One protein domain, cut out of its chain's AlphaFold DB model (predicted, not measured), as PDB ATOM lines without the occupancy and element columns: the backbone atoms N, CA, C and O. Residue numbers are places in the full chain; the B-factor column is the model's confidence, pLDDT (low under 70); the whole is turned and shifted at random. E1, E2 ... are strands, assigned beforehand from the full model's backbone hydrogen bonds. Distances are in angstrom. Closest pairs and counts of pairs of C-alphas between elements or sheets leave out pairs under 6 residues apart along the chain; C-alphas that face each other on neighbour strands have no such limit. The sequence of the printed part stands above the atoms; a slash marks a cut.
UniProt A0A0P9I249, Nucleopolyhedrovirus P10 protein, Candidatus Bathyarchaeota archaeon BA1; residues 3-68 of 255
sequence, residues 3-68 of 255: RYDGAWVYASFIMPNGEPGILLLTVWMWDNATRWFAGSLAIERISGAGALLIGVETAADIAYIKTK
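AT A GLANCE: This is residues 3 to 68 of the 255 residues of the protein "Nucleopolyhedrovirus P10 protein" of Candidatus Bathyarchaeota archaeon BA1 (UniProt A0A0P9I249). Two antiparallel hairpins make an open L: a long twisted ribbon of E2 and E3 forms the longer arm, and the shorter hairpin of E4 and E5 turns off from the end of the ribbon where E2 begins and E3 ends. The first stretch, with the short strand E1, runs within the angle of the L to the start of E2, and E1 is apart from both hairpins. The printed part has 66 residues, with no named helix and five named strands in the order E1, E2, E3, E4, E5; the class is all strand, in two antiparallel sheets of two strands each. The whole is extended and flat, with a radius of gyration of the C-alphas of 17.0 A and spans of 50 by 30 by 13 A.

IN THESE COORDINATES: E1, residues 9 to 11, begins at C-alpha 9 at (10.534, -30.869, -58.525) and is 6.4 A from first to last C-alpha. E2, residues 21 to 30, is 28.7 A long and starts at C-alpha 21 at (20.275, -32.638, -36.130). E3, residues 36 to 45, is 28.5 A long. E4, residues 51 to 57, is 17.2 A long. E5, residues 62 to 67, is 15.6 A long and ends at C-alpha 67 at (14.746, -49.588, -30.347).

HOW THE PARTS SIT: E1 pairs with no named strand, but its residues 9 to 10 pair antiparallel with residues 3 to 4. E1 is apart from E2, E3, E4 and E5. E2 and E3 form a hairpin, antiparallel at 162 degrees between their directions. C-alphas 22 and 44 face each other at 4.4 A; N 25 and O 41 are within hydrogen-bond range at 2.9 A, as are N 29 and O 37 at 2.8 A. E3 and E4 are apart, though they follow each other. E4 and E5 form the second hairpin, antiparallel at 160 degrees. There C-alphas 51 and 67 face each other at 4.2 A, and N 54 and O 64 are within hydrogen-bond range at 2.8 A. E2 is apart from both E4 and E5, and E3 is apart from E5.

THE WHOLE: The two C-alphas farthest apart are those of Ala 33 and Lys 68, at 50.6 A. The printed part has no cut. The links from E2 to E3, E3 to E4 and E4 to E5 are tight, and that from E1 to E2 is short, with 9 residues. Residues 57 to 62, of which 57 belongs to E4 and 62 to E5, stand free. The mean pLDDT of the printed part is 74.1; 20 residues are under 70, among them residues 16 to 19, 31 to 36 and 46 to 52.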
ATOM      1  N   ARG A   3      11.775 -36.117 -60.226       83.06
ATOM      2  CA  ARG A   3      10.913 -35.852 -61.391       83.06
ATOM      3  C   ARG A   3      10.548 -34.370 -61.423       83.06
ATOM      4  O   ARG A   3      10.222 -33.806 -60.387       83.06
ATOM      5  N   TYR A   4      10.556 -33.774 -62.609       82.00
ATOM      6  CA  TYR A   4      10.088 -32.411 -62.854       82.00
ATOM      7  C   TYR A   4       8.862 -32.445 -63.773       82.00
ATOM      8  O   TYR A   4       8.830 -33.250 -64.706       82.00
ATOM      9  N   ASP A   5       7.857 -31.613 -63.504       86.38
ATOM     10  CA  ASP A   5       6.604 -31.558 -64.276       86.38
ATOM     11  C   ASP A   5       6.352 -30.213 -64.982       86.38
ATOM     12  O   ASP A   5       5.291 -30.018 -65.570       86.38
ATOM     13  N   GLY A   6       7.323 -29.295 -64.955       79.31
ATOM     14  CA  GLY A   6       7.185 -27.939 -65.498       79.31
ATOM     15  C   GLY A   6       6.956 -26.863 -64.431       79.31
ATOM     16  O   GLY A   6       7.239 -25.696 -64.688       79.31
ATOM     17  N   ALA A   7       6.535 -27.236 -63.219       81.69
ATOM     18  CA  ALA A   7       6.342 -26.302 -62.108       81.69
ATOM     19  C   ALA A   7       7.064 -26.746 -60.828       81.69
ATOM     20  O   ALA A   7       7.663 -25.916 -60.145       81.69
ATOM     21  N   TRP A   8       7.060 -28.045 -60.529       78.88
ATOM     22  CA  TRP A   8       7.572 -28.604 -59.281       78.88
ATOM     23  C   TRP A   8       8.615 -29.689 -59.522       78.88
ATOM     24  O   TRP A   8       8.535 -30.479 -60.466       78.88
ATOM     25  N   VAL A   9       9.595 -29.750 -58.621       77.88
ATOM     26  CA  VAL A   9      10.534 -30.869 -58.525       77.88
ATOM     27  C   VAL A   9      10.091 -31.777 -57.392       77.88
ATOM     28  O   VAL A   9      10.077 -31.381 -56.229       77.88
ATOM     29  N   TYR A  10       9.781 -33.019 -57.732       81.44
ATOM     30  CA  TYR A  10       9.484 -34.080 -56.784       81.44
ATOM     31  C   TYR A  10      10.741 -34.905 -56.573       81.44
ATOM     32  O   TYR A  10      11.267 -35.471 -57.529       81.44
ATOM     33  N   ALA A  11      11.210 -35.014 -55.336       77.25
ATOM     34  CA  ALA A  11      12.321 -35.881 -54.979       77.25
ATOM     35  C   ALA A  11      11.955 -36.720 -53.757       77.25
ATOM     36  O   ALA A  11      11.355 -36.230 -52.805       77.25
ATOM     37  N   SER A  12      12.347 -37.990 -53.785       76.00
ATOM     38  CA  SER A  12      12.296 -38.887 -52.635       76.00
ATOM     39  C   SER A  12      13.696 -39.387 -52.306       76.00
ATOM     40  O   SER A  12      14.503 -39.671 -53.202       76.00
ATOM     41  N   PHE A  13      13.972 -39.494 -51.011       73.81
ATOM     42  CA  PHE A  13      15.197 -40.054 -50.462       73.81
ATOM     43  C   PHE A  13      14.850 -40.926 -49.254       73.81
ATOM     44  O   PHE A  13      13.832 -40.719 -48.594       73.81
ATOM     45  N   ILE A  14      15.695 -41.916 -48.976       65.50
ATOM     46  CA  ILE A  14      15.614 -42.684 -47.734       65.50
ATOM     47  C   ILE A  14      16.233 -41.820 -46.639       65.50
ATOM     48  O   ILE A  14      17.356 -41.342 -46.802       65.50
ATOM     49  N   MET A  15      15.512 -41.605 -45.540       70.94
ATOM     50  CA  MET A  15      16.029 -40.820 -44.422       70.94
ATOM     51  C   MET A  15      17.277 -41.510 -43.833       70.94
ATOM     52  O   MET A  15      17.181 -42.668 -43.427       70.94
ATOM     53  N   PRO A  16      18.456 -40.856 -43.803       66.62
ATOM     54  CA  PRO A  16      19.679 -41.488 -43.303       66.62
ATOM     55  C   PRO A  16      19.618 -41.681 -41.781       66.62
ATOM     56  O   PRO A  16      19.079 -40.831 -41.086       66.62
ATOM     57  N   ASN A  17      20.213 -42.744 -41.233       60.28
ATOM     58  CA  ASN A  17      20.320 -42.943 -39.773       60.28
ATOM     59  C   ASN A  17      21.365 -42.002 -39.137       60.28
ATOM     60  O   ASN A  17      22.233 -41.488 -39.835       60.28
ATOM     61  N   GLY A  18      21.278 -41.736 -37.824       64.56
ATOM     62  CA  GLY A  18      22.178 -40.807 -37.107       64.56
ATOM     63  C   GLY A  18      21.524 -40.006 -35.968       64.56
ATOM     64  O   GLY A  18      20.315 -40.100 -35.750       64.56
ATOM     65  N   GLU A  19      22.336 -39.217 -35.269       65.44
ATOM     66  CA  GLU A  19      21.928 -38.374 -34.134       65.44
ATOM     67  C   GLU A  19      20.931 -37.262 -34.527       65.44
ATOM     68  O   GLU A  19      20.825 -36.924 -35.715       65.44
ATOM     69  N   PRO A  20      20.191 -36.682 -33.557       73.00
ATOM     70  CA  PRO A  20      19.377 -35.491 -33.776       73.00
ATOM     71  C   PRO A  20      20.190 -34.364 -34.415       73.00
ATOM     72  O   PRO A  20      21.344 -34.126 -34.059       73.00
ATOM     73  N   GLY A  21      19.585 -33.670 -35.372       77.06
ATOM     74  CA  GLY A  21      20.275 -32.638 -36.130       77.06
ATOM     75  C   GLY A  21      19.539 -32.236 -37.396       77.06
ATOM     76  O   GLY A  21      18.603 -32.901 -37.848       77.06
ATOM     77  N   ILE A  22      19.975 -31.122 -37.975       82.25
ATOM     78  CA  ILE A  22      19.409 -30.599 -39.214       82.25
ATOM     79  C   ILE A  22      20.033 -31.344 -40.392       82.25
ATOM     80  O   ILE A  22      21.244 -31.302 -40.606       82.25
ATOM     81  N   LEU A  23      19.189 -31.999 -41.182       82.56
ATOM     82  CA  LEU A  23      19.545 -32.496 -42.503       82.56
ATOM     83  C   LEU A  23      19.185 -31.420 -43.521       82.56
ATOM     84  O   LEU A  23      18.023 -31.027 -43.637       82.56
ATOM     85  N   LEU A  24      20.183 -30.949 -44.262       85.06
ATOM     86  CA  LEU A  24      19.966 -30.000 -45.343       85.06
ATOM     87  C   LEU A  24      19.744 -30.766 -46.646       85.06
ATOM     88  O   LEU A  24      20.658 -31.408 -47.166       85.06
ATOM     89  N   LEU A  25      18.527 -30.698 -47.177       82.44
ATOM     90  CA  LEU A  25      18.245 -31.137 -48.534       82.44
ATOM     91  C   LEU A  25      18.459 -29.953 -49.473       82.44
ATOM     92  O   LEU A  25      17.630 -29.047 -49.522       82.44
ATOM     93  N   THR A  26      19.554 -29.979 -50.225       81.44
ATOM     94  CA  THR A  26      19.844 -28.968 -51.246       81.44
ATOM     95  C   THR A  26      19.505 -29.509 -52.626       81.44
ATOM     96  O   THR A  26      20.040 -30.534 -53.049       81.44
ATOM     97  N   VAL A  27      18.640 -28.802 -53.347       79.25
ATOM     98  CA  VAL A  27      18.308 -29.095 -54.743       79.25
ATOM     99  C   VAL A  27      19.011 -28.079 -55.626       79.25
ATOM    100  O   VAL A  27      18.806 -26.877 -55.473       79.25
ATOM    101  N   TRP A  28      19.817 -28.576 -56.562       77.88
ATOM    102  CA  TRP A  28      20.453 -27.779 -57.606       77.88
ATOM    103  C   TRP A  28      19.750 -28.048 -58.930       77.88
ATOM    104  O   TRP A  28      19.620 -29.201 -59.346       77.88
ATOM    105  N   MET A  29      19.299 -26.988 -59.591       73.44
ATOM    106  CA  MET A  29      18.725 -27.044 -60.930       73.44
ATOM    107  C   MET A  29      19.600 -26.230 -61.868       73.44
ATOM    108  O   MET A  29      19.983 -25.103 -61.550       73.44
ATOM    109  N   TRP A  30      19.905 -26.810 -63.022       73.50
ATOM    110  CA  TRP A  30      20.692 -26.185 -64.074       73.50
ATOM    111  C   TRP A  30      19.818 -26.089 -65.319       73.50
ATOM    112  O   TRP A  30      19.277 -27.110 -65.751       73.50
ATOM    113  N   ASP A  31      19.659 -24.895 -65.889       69.50
ATOM    114  CA  ASP A  31      19.148 -24.784 -67.255       69.50
ATOM    115  C   ASP A  31      20.315 -24.831 -68.255       69.50
ATOM    116  O   ASP A  31      21.462 -24.528 -67.933       69.50
ATOM    117  N   ASN A  32      20.050 -25.224 -69.501       66.06
ATOM    118  CA  ASN A  32      21.072 -25.256 -70.559       66.06
ATOM    119  C   ASN A  32      21.631 -23.856 -70.929       66.06
ATOM    120  O   ASN A  32      22.386 -23.742 -71.893       66.06
ATOM    121  N   ALA A  33      21.278 -22.797 -70.196       61.41
ATOM    122  CA  ALA A  33      21.583 -21.401 -70.473       61.41
ATOM    123  C   ALA A  33      22.071 -20.670 -69.205       61.41
ATOM    124  O   ALA A  33      21.464 -19.705 -68.747       61.41
ATOM    125  N   THR A  34      23.210 -21.117 -68.660       61.28
ATOM    126  CA  THR A  34      24.028 -20.421 -67.637       61.28
ATOM    127  C   THR A  34      23.330 -19.994 -66.339       61.28
ATOM    128  O   THR A  34      23.978 -19.381 -65.484       61.28
ATOM    129  N   ARG A  35      22.055 -20.332 -66.126       66.88
ATOM    130  CA  ARG A  35      21.307 -19.986 -64.918       66.88
ATOM    131  C   ARG A  35      21.143 -21.227 -64.059       66.88
ATOM    132  O   ARG A  35      20.648 -22.264 -64.494       66.88
ATOM    133  N   TRP A  36      21.555 -21.093 -62.808       68.50
ATOM    134  CA  TRP A  36      21.353 -22.109 -61.792       68.50
ATOM    135  C   TRP A  36      20.399 -21.577 -60.730       68.50
ATOM    136  O   TRP A  36      20.450 -20.409 -60.344       68.50
ATOM    137  N   PHE A  37      19.520 -22.454 -60.265       70.56
ATOM    138  CA  PHE A  37      18.679 -22.222 -59.101       70.56
ATOM    139  C   PHE A  37      19.058 -23.248 -58.038       70.56
ATOM    140  O   PHE A  37      19.140 -24.445 -58.323       70.56
ATOM    141  N   ALA A  38      19.294 -22.773 -56.816       75.00
ATOM    142  CA  ALA A  38      19.500 -23.623 -55.657       75.00
ATOM    143  C   ALA A  38      18.452 -23.292 -54.595       75.00
ATOM    144  O   ALA A  38      18.284 -22.131 -54.217       75.00
ATOM    145  N   GLY A  39      17.764 -24.321 -54.112       77.88
ATOM    146  CA  GLY A  39      16.845 -24.234 -52.985       77.88
ATOM    147  C   GLY A  39      17.246 -25.243 -51.919       77.88
ATOM    148  O   GLY A  39      17.576 -26.383 -52.245       77.88
ATOM    149  N   SER A  40      17.210 -24.829 -50.655       81.31
ATOM    150  CA  SER A  40      17.519 -25.702 -49.522       81.31
ATOM    151  C   SER A  40      16.308 -25.839 -48.612       81.31
ATOM    152  O   SER A  40      15.705 -24.839 -48.226       81.31
ATOM    153  N   LEU A  41      15.985 -27.073 -48.234       83.50
ATOM    154  CA  LEU A  41      15.032 -27.381 -47.175       83.50
ATOM    155  C   LEU A  41      15.795 -27.945 -45.976       83.50
ATOM    156  O   LEU A  41      16.497 -28.950 -46.093       83.50
ATOM    157  N   ALA A  42      15.640 -27.301 -44.824       83.25
ATOM    158  CA  ALA A  42      16.110 -27.834 -43.555       83.25
ATOM    159  C   ALA A  42      15.047 -28.780 -42.985       83.25
ATOM    160  O   ALA A  42      13.915 -28.367 -42.739       83.25
ATOM    161  N   ILE A  43      15.414 -30.044 -42.779       81.44
ATOM    162  CA  ILE A  43      14.581 -31.027 -42.085       81.44
ATOM    163  C   ILE A  43      15.267 -31.334 -40.760       81.44
ATOM    164  O   ILE A  43      16.369 -31.883 -40.732       81.44
ATOM    165  N   GLU A  44      14.629 -30.962 -39.656       80.06
ATOM    166  CA  GLU A  44      15.147 -31.245 -38.325       80.06
ATOM    167  C   GLU A  44      14.778 -32.666 -37.903       80.06
ATOM    168  O   GLU A  44      13.604 -33.041 -37.834       80.06
ATOM    169  N   ARG A  45      15.794 -33.471 -37.593       74.06
ATOM    170  CA  ARG A  45      15.588 -34.726 -36.883       74.06
ATOM    171  C   ARG A  45      15.428 -34.424 -35.407       74.06
ATOM    172  O   ARG A  45      16.414 -34.219 -34.703       74.06
ATOM    173  N   ILE A  46      14.182 -34.428 -34.957       65.50
ATOM    174  CA  ILE A  46      13.862 -34.309 -33.541       65.50
ATOM    175  C   ILE A  46      14.338 -35.554 -32.784       65.50
ATOM    176  O   ILE A  46      14.258 -36.680 -33.281       65.50
ATOM    177  N   SER A  47      14.859 -35.342 -31.577       56.28
ATOM    178  CA  SER A  47      15.219 -36.428 -30.669       56.28
ATOM    179  C   SER A  47      13.963 -37.212 -30.287       56.28
ATOM    180  O   SER A  47      13.094 -36.705 -29.583       56.28
ATOM    181  N   GLY A  48      13.862 -38.448 -30.767       56.41
ATOM    182  CA  GLY A  48      12.974 -39.466 -30.217       56.41
ATOM    183  C   GLY A  48      13.846 -40.507 -29.533       56.41
ATOM    184  O   GLY A  48      14.849 -40.924 -30.107       56.41
ATOM    185  N   ALA A  49      13.508 -40.903 -28.308       51.97
ATOM    186  CA  ALA A  49      14.298 -41.840 -27.513       51.97
ATOM    187  C   ALA A  49      14.563 -43.171 -28.263       51.97
ATOM    188  O   ALA A  49      13.762 -44.097 -28.222       51.97
ATOM    189  N   GLY A  50      15.695 -43.261 -28.970       54.97
ATOM    190  CA  GLY A  50      16.350 -44.501 -29.397       54.97
ATOM    191  C   GLY A  50      15.606 -45.434 -30.362       54.97
ATOM    192  O   GLY A  50      16.034 -46.580 -30.485       54.97
ATOM    193  N   ALA A  51      14.529 -45.006 -31.025       65.19
ATOM    194  CA  ALA A  51      13.664 -45.860 -31.843       65.19
ATOM    195  C   ALA A  51      13.740 -45.522 -33.347       65.19
ATOM    196  O   ALA A  51      13.408 -44.411 -33.749       65.19
ATOM    197  N   LEU A  52      14.147 -46.478 -34.188       68.00
ATOM    198  CA  LEU A  52      14.176 -46.379 -35.651       68.00
ATOM    199  C   LEU A  52      13.018 -47.176 -36.261       68.00
ATOM    200  O   LEU A  52      12.961 -48.395 -36.112       68.00
ATOM    201  N   LEU A  53      12.129 -46.514 -36.997       71.25
ATOM    202  CA  LEU A  53      11.125 -47.188 -37.818       71.25
ATOM    203  C   LEU A  53      11.815 -47.841 -39.025       71.25
ATOM    204  O   LEU A  53      12.387 -47.149 -39.862       71.25
ATOM    205  N   ILE A  54      11.786 -49.170 -39.097       74.94
ATOM    206  CA  ILE A  54      12.447 -49.950 -40.157       74.94
ATOM    207  C   ILE A  54      11.470 -50.457 -41.225       74.94
ATOM    208  O   ILE A  54      11.905 -50.954 -42.259       74.94
ATOM    209  N   GLY A  55      10.163 -50.311 -41.001       69.88
ATOM    210  CA  GLY A  55       9.133 -50.672 -41.970       69.88
ATOM    211  C   GLY A  55       7.723 -50.373 -41.468       69.88
ATOM    212  O   GLY A  55       7.491 -50.306 -40.262       69.88
ATOM    213  N   VAL A  56       6.785 -50.206 -42.400       78.88
ATOM    214  CA  VAL A  56       5.347 -50.059 -42.131       78.88
ATOM    215  C   VAL A  56       4.597 -50.985 -43.081       78.88
ATOM    216  O   VAL A  56       4.833 -50.940 -44.288       78.88
ATOM    217  N   GLU A  57       3.695 -51.804 -42.544       86.44
ATOM    218  CA  GLU A  57       2.760 -52.626 -43.311       86.44
ATOM    219  C   GLU A  57       1.355 -52.028 -43.185       86.44
ATOM    220  O   GLU A  57       0.609 -52.305 -42.248       86.44
ATOM    221  N   THR A  58       0.991 -51.177 -44.143       82.56
ATOM    222  CA  THR A  58      -0.263 -50.403 -44.117       82.56
ATOM    223  C   THR A  58      -1.520 -51.248 -44.314       82.56
ATOM    224  O   THR A  58      -2.614 -50.765 -44.069       82.56
ATOM    225  N   ALA A  59      -1.390 -52.486 -44.795       84.88
ATOM    226  CA  ALA A  59      -2.523 -53.400 -44.951       84.88
ATOM    227  C   ALA A  59      -2.929 -54.072 -43.628       84.88
ATOM    228  O   ALA A  59      -4.058 -54.538 -43.503       84.88
ATOM    229  N   ALA A  60      -2.007 -54.125 -42.663       80.44
ATOM    230  CA  ALA A  60      -2.202 -54.752 -41.360       80.44
ATOM    231  C   ALA A  60      -2.187 -53.738 -40.202       80.44
ATOM    232  O   ALA A  60      -2.297 -54.142 -39.050       80.44
ATOM    233  N   ASP A  61      -2.026 -52.442 -40.498       88.31
ATOM    234  CA  ASP A  61      -1.833 -51.366 -39.517       88.31
ATOM    235  C   ASP A  61      -0.658 -51.622 -38.543       88.31
ATOM    236  O   ASP A  61      -0.718 -51.292 -37.357       88.31
ATOM    237  N   ILE A  62       0.446 -52.202 -39.043       76.56
ATOM    238  CA  ILE A  62       1.640 -52.545 -38.246       76.56
ATOM    239  C   ILE A  62       2.825 -51.630 -38.592       76.56
ATOM    240  O   ILE A  62       3.146 -51.399 -39.759       76.56
ATOM    241  N   ALA A  63       3.540 -51.166 -37.562       78.06
ATOM    242  CA  ALA A  63       4.809 -50.447 -37.673       78.06
ATOM    243  C   ALA A  63       5.944 -51.230 -36.985       78.06
ATOM    244  O   ALA A  63       5.834 -51.607 -35.819       78.06
ATOM    245  N   TYR A  64       7.058 -51.445 -37.690       70.06
ATOM    246  CA  TYR A  64       8.236 -52.150 -37.177       70.06
ATOM    247  C   TYR A  64       9.256 -51.158 -36.633       70.06
ATOM    248  O   TYR A  64       9.912 -50.442 -37.391       70.06
ATOM    249  N   ILE A  65       9.418 -51.131 -35.313       78.62
ATOM    250  CA  ILE A  65      10.269 -50.161 -34.625       78.62
ATOM    251  C   ILE A  65      11.454 -50.890 -33.988       78.62
ATOM    252  O   ILE A  65      11.287 -51.739 -33.117       78.62
ATOM    253  N   LYS A  66      12.670 -50.541 -34.406       69.06
ATOM    254  CA  LYS A  66      13.922 -50.996 -33.803       69.06
ATOM    255  C   LYS A  66      14.348 -50.012 -32.725       69.06
ATOM    256  O   LYS A  66      14.765 -48.903 -33.041       69.06
ATOM    257  N   THR A  67      14.293 -50.416 -31.467       71.25
ATOM    258  CA  THR A  67      14.746 -49.588 -30.347       71.25
ATOM    259  C   THR A  67      16.127 -50.019 -29.854       71.25
ATOM    260  O   THR A  67      16.497 -51.191 -29.941       71.25
ATOM    261  N   LYS A  68      16.913 -49.076 -29.321       72.50
ATOM    262  CA  LYS A  68      18.042 -49.402 -28.443       72.50
ATOM    263  C   LYS A  68      17.485 -49.620 -27.039       72.50
ATOM    264  O   LYS A  68      17.261 -48.657 -26.310       72.50
TER     265      LYS A  68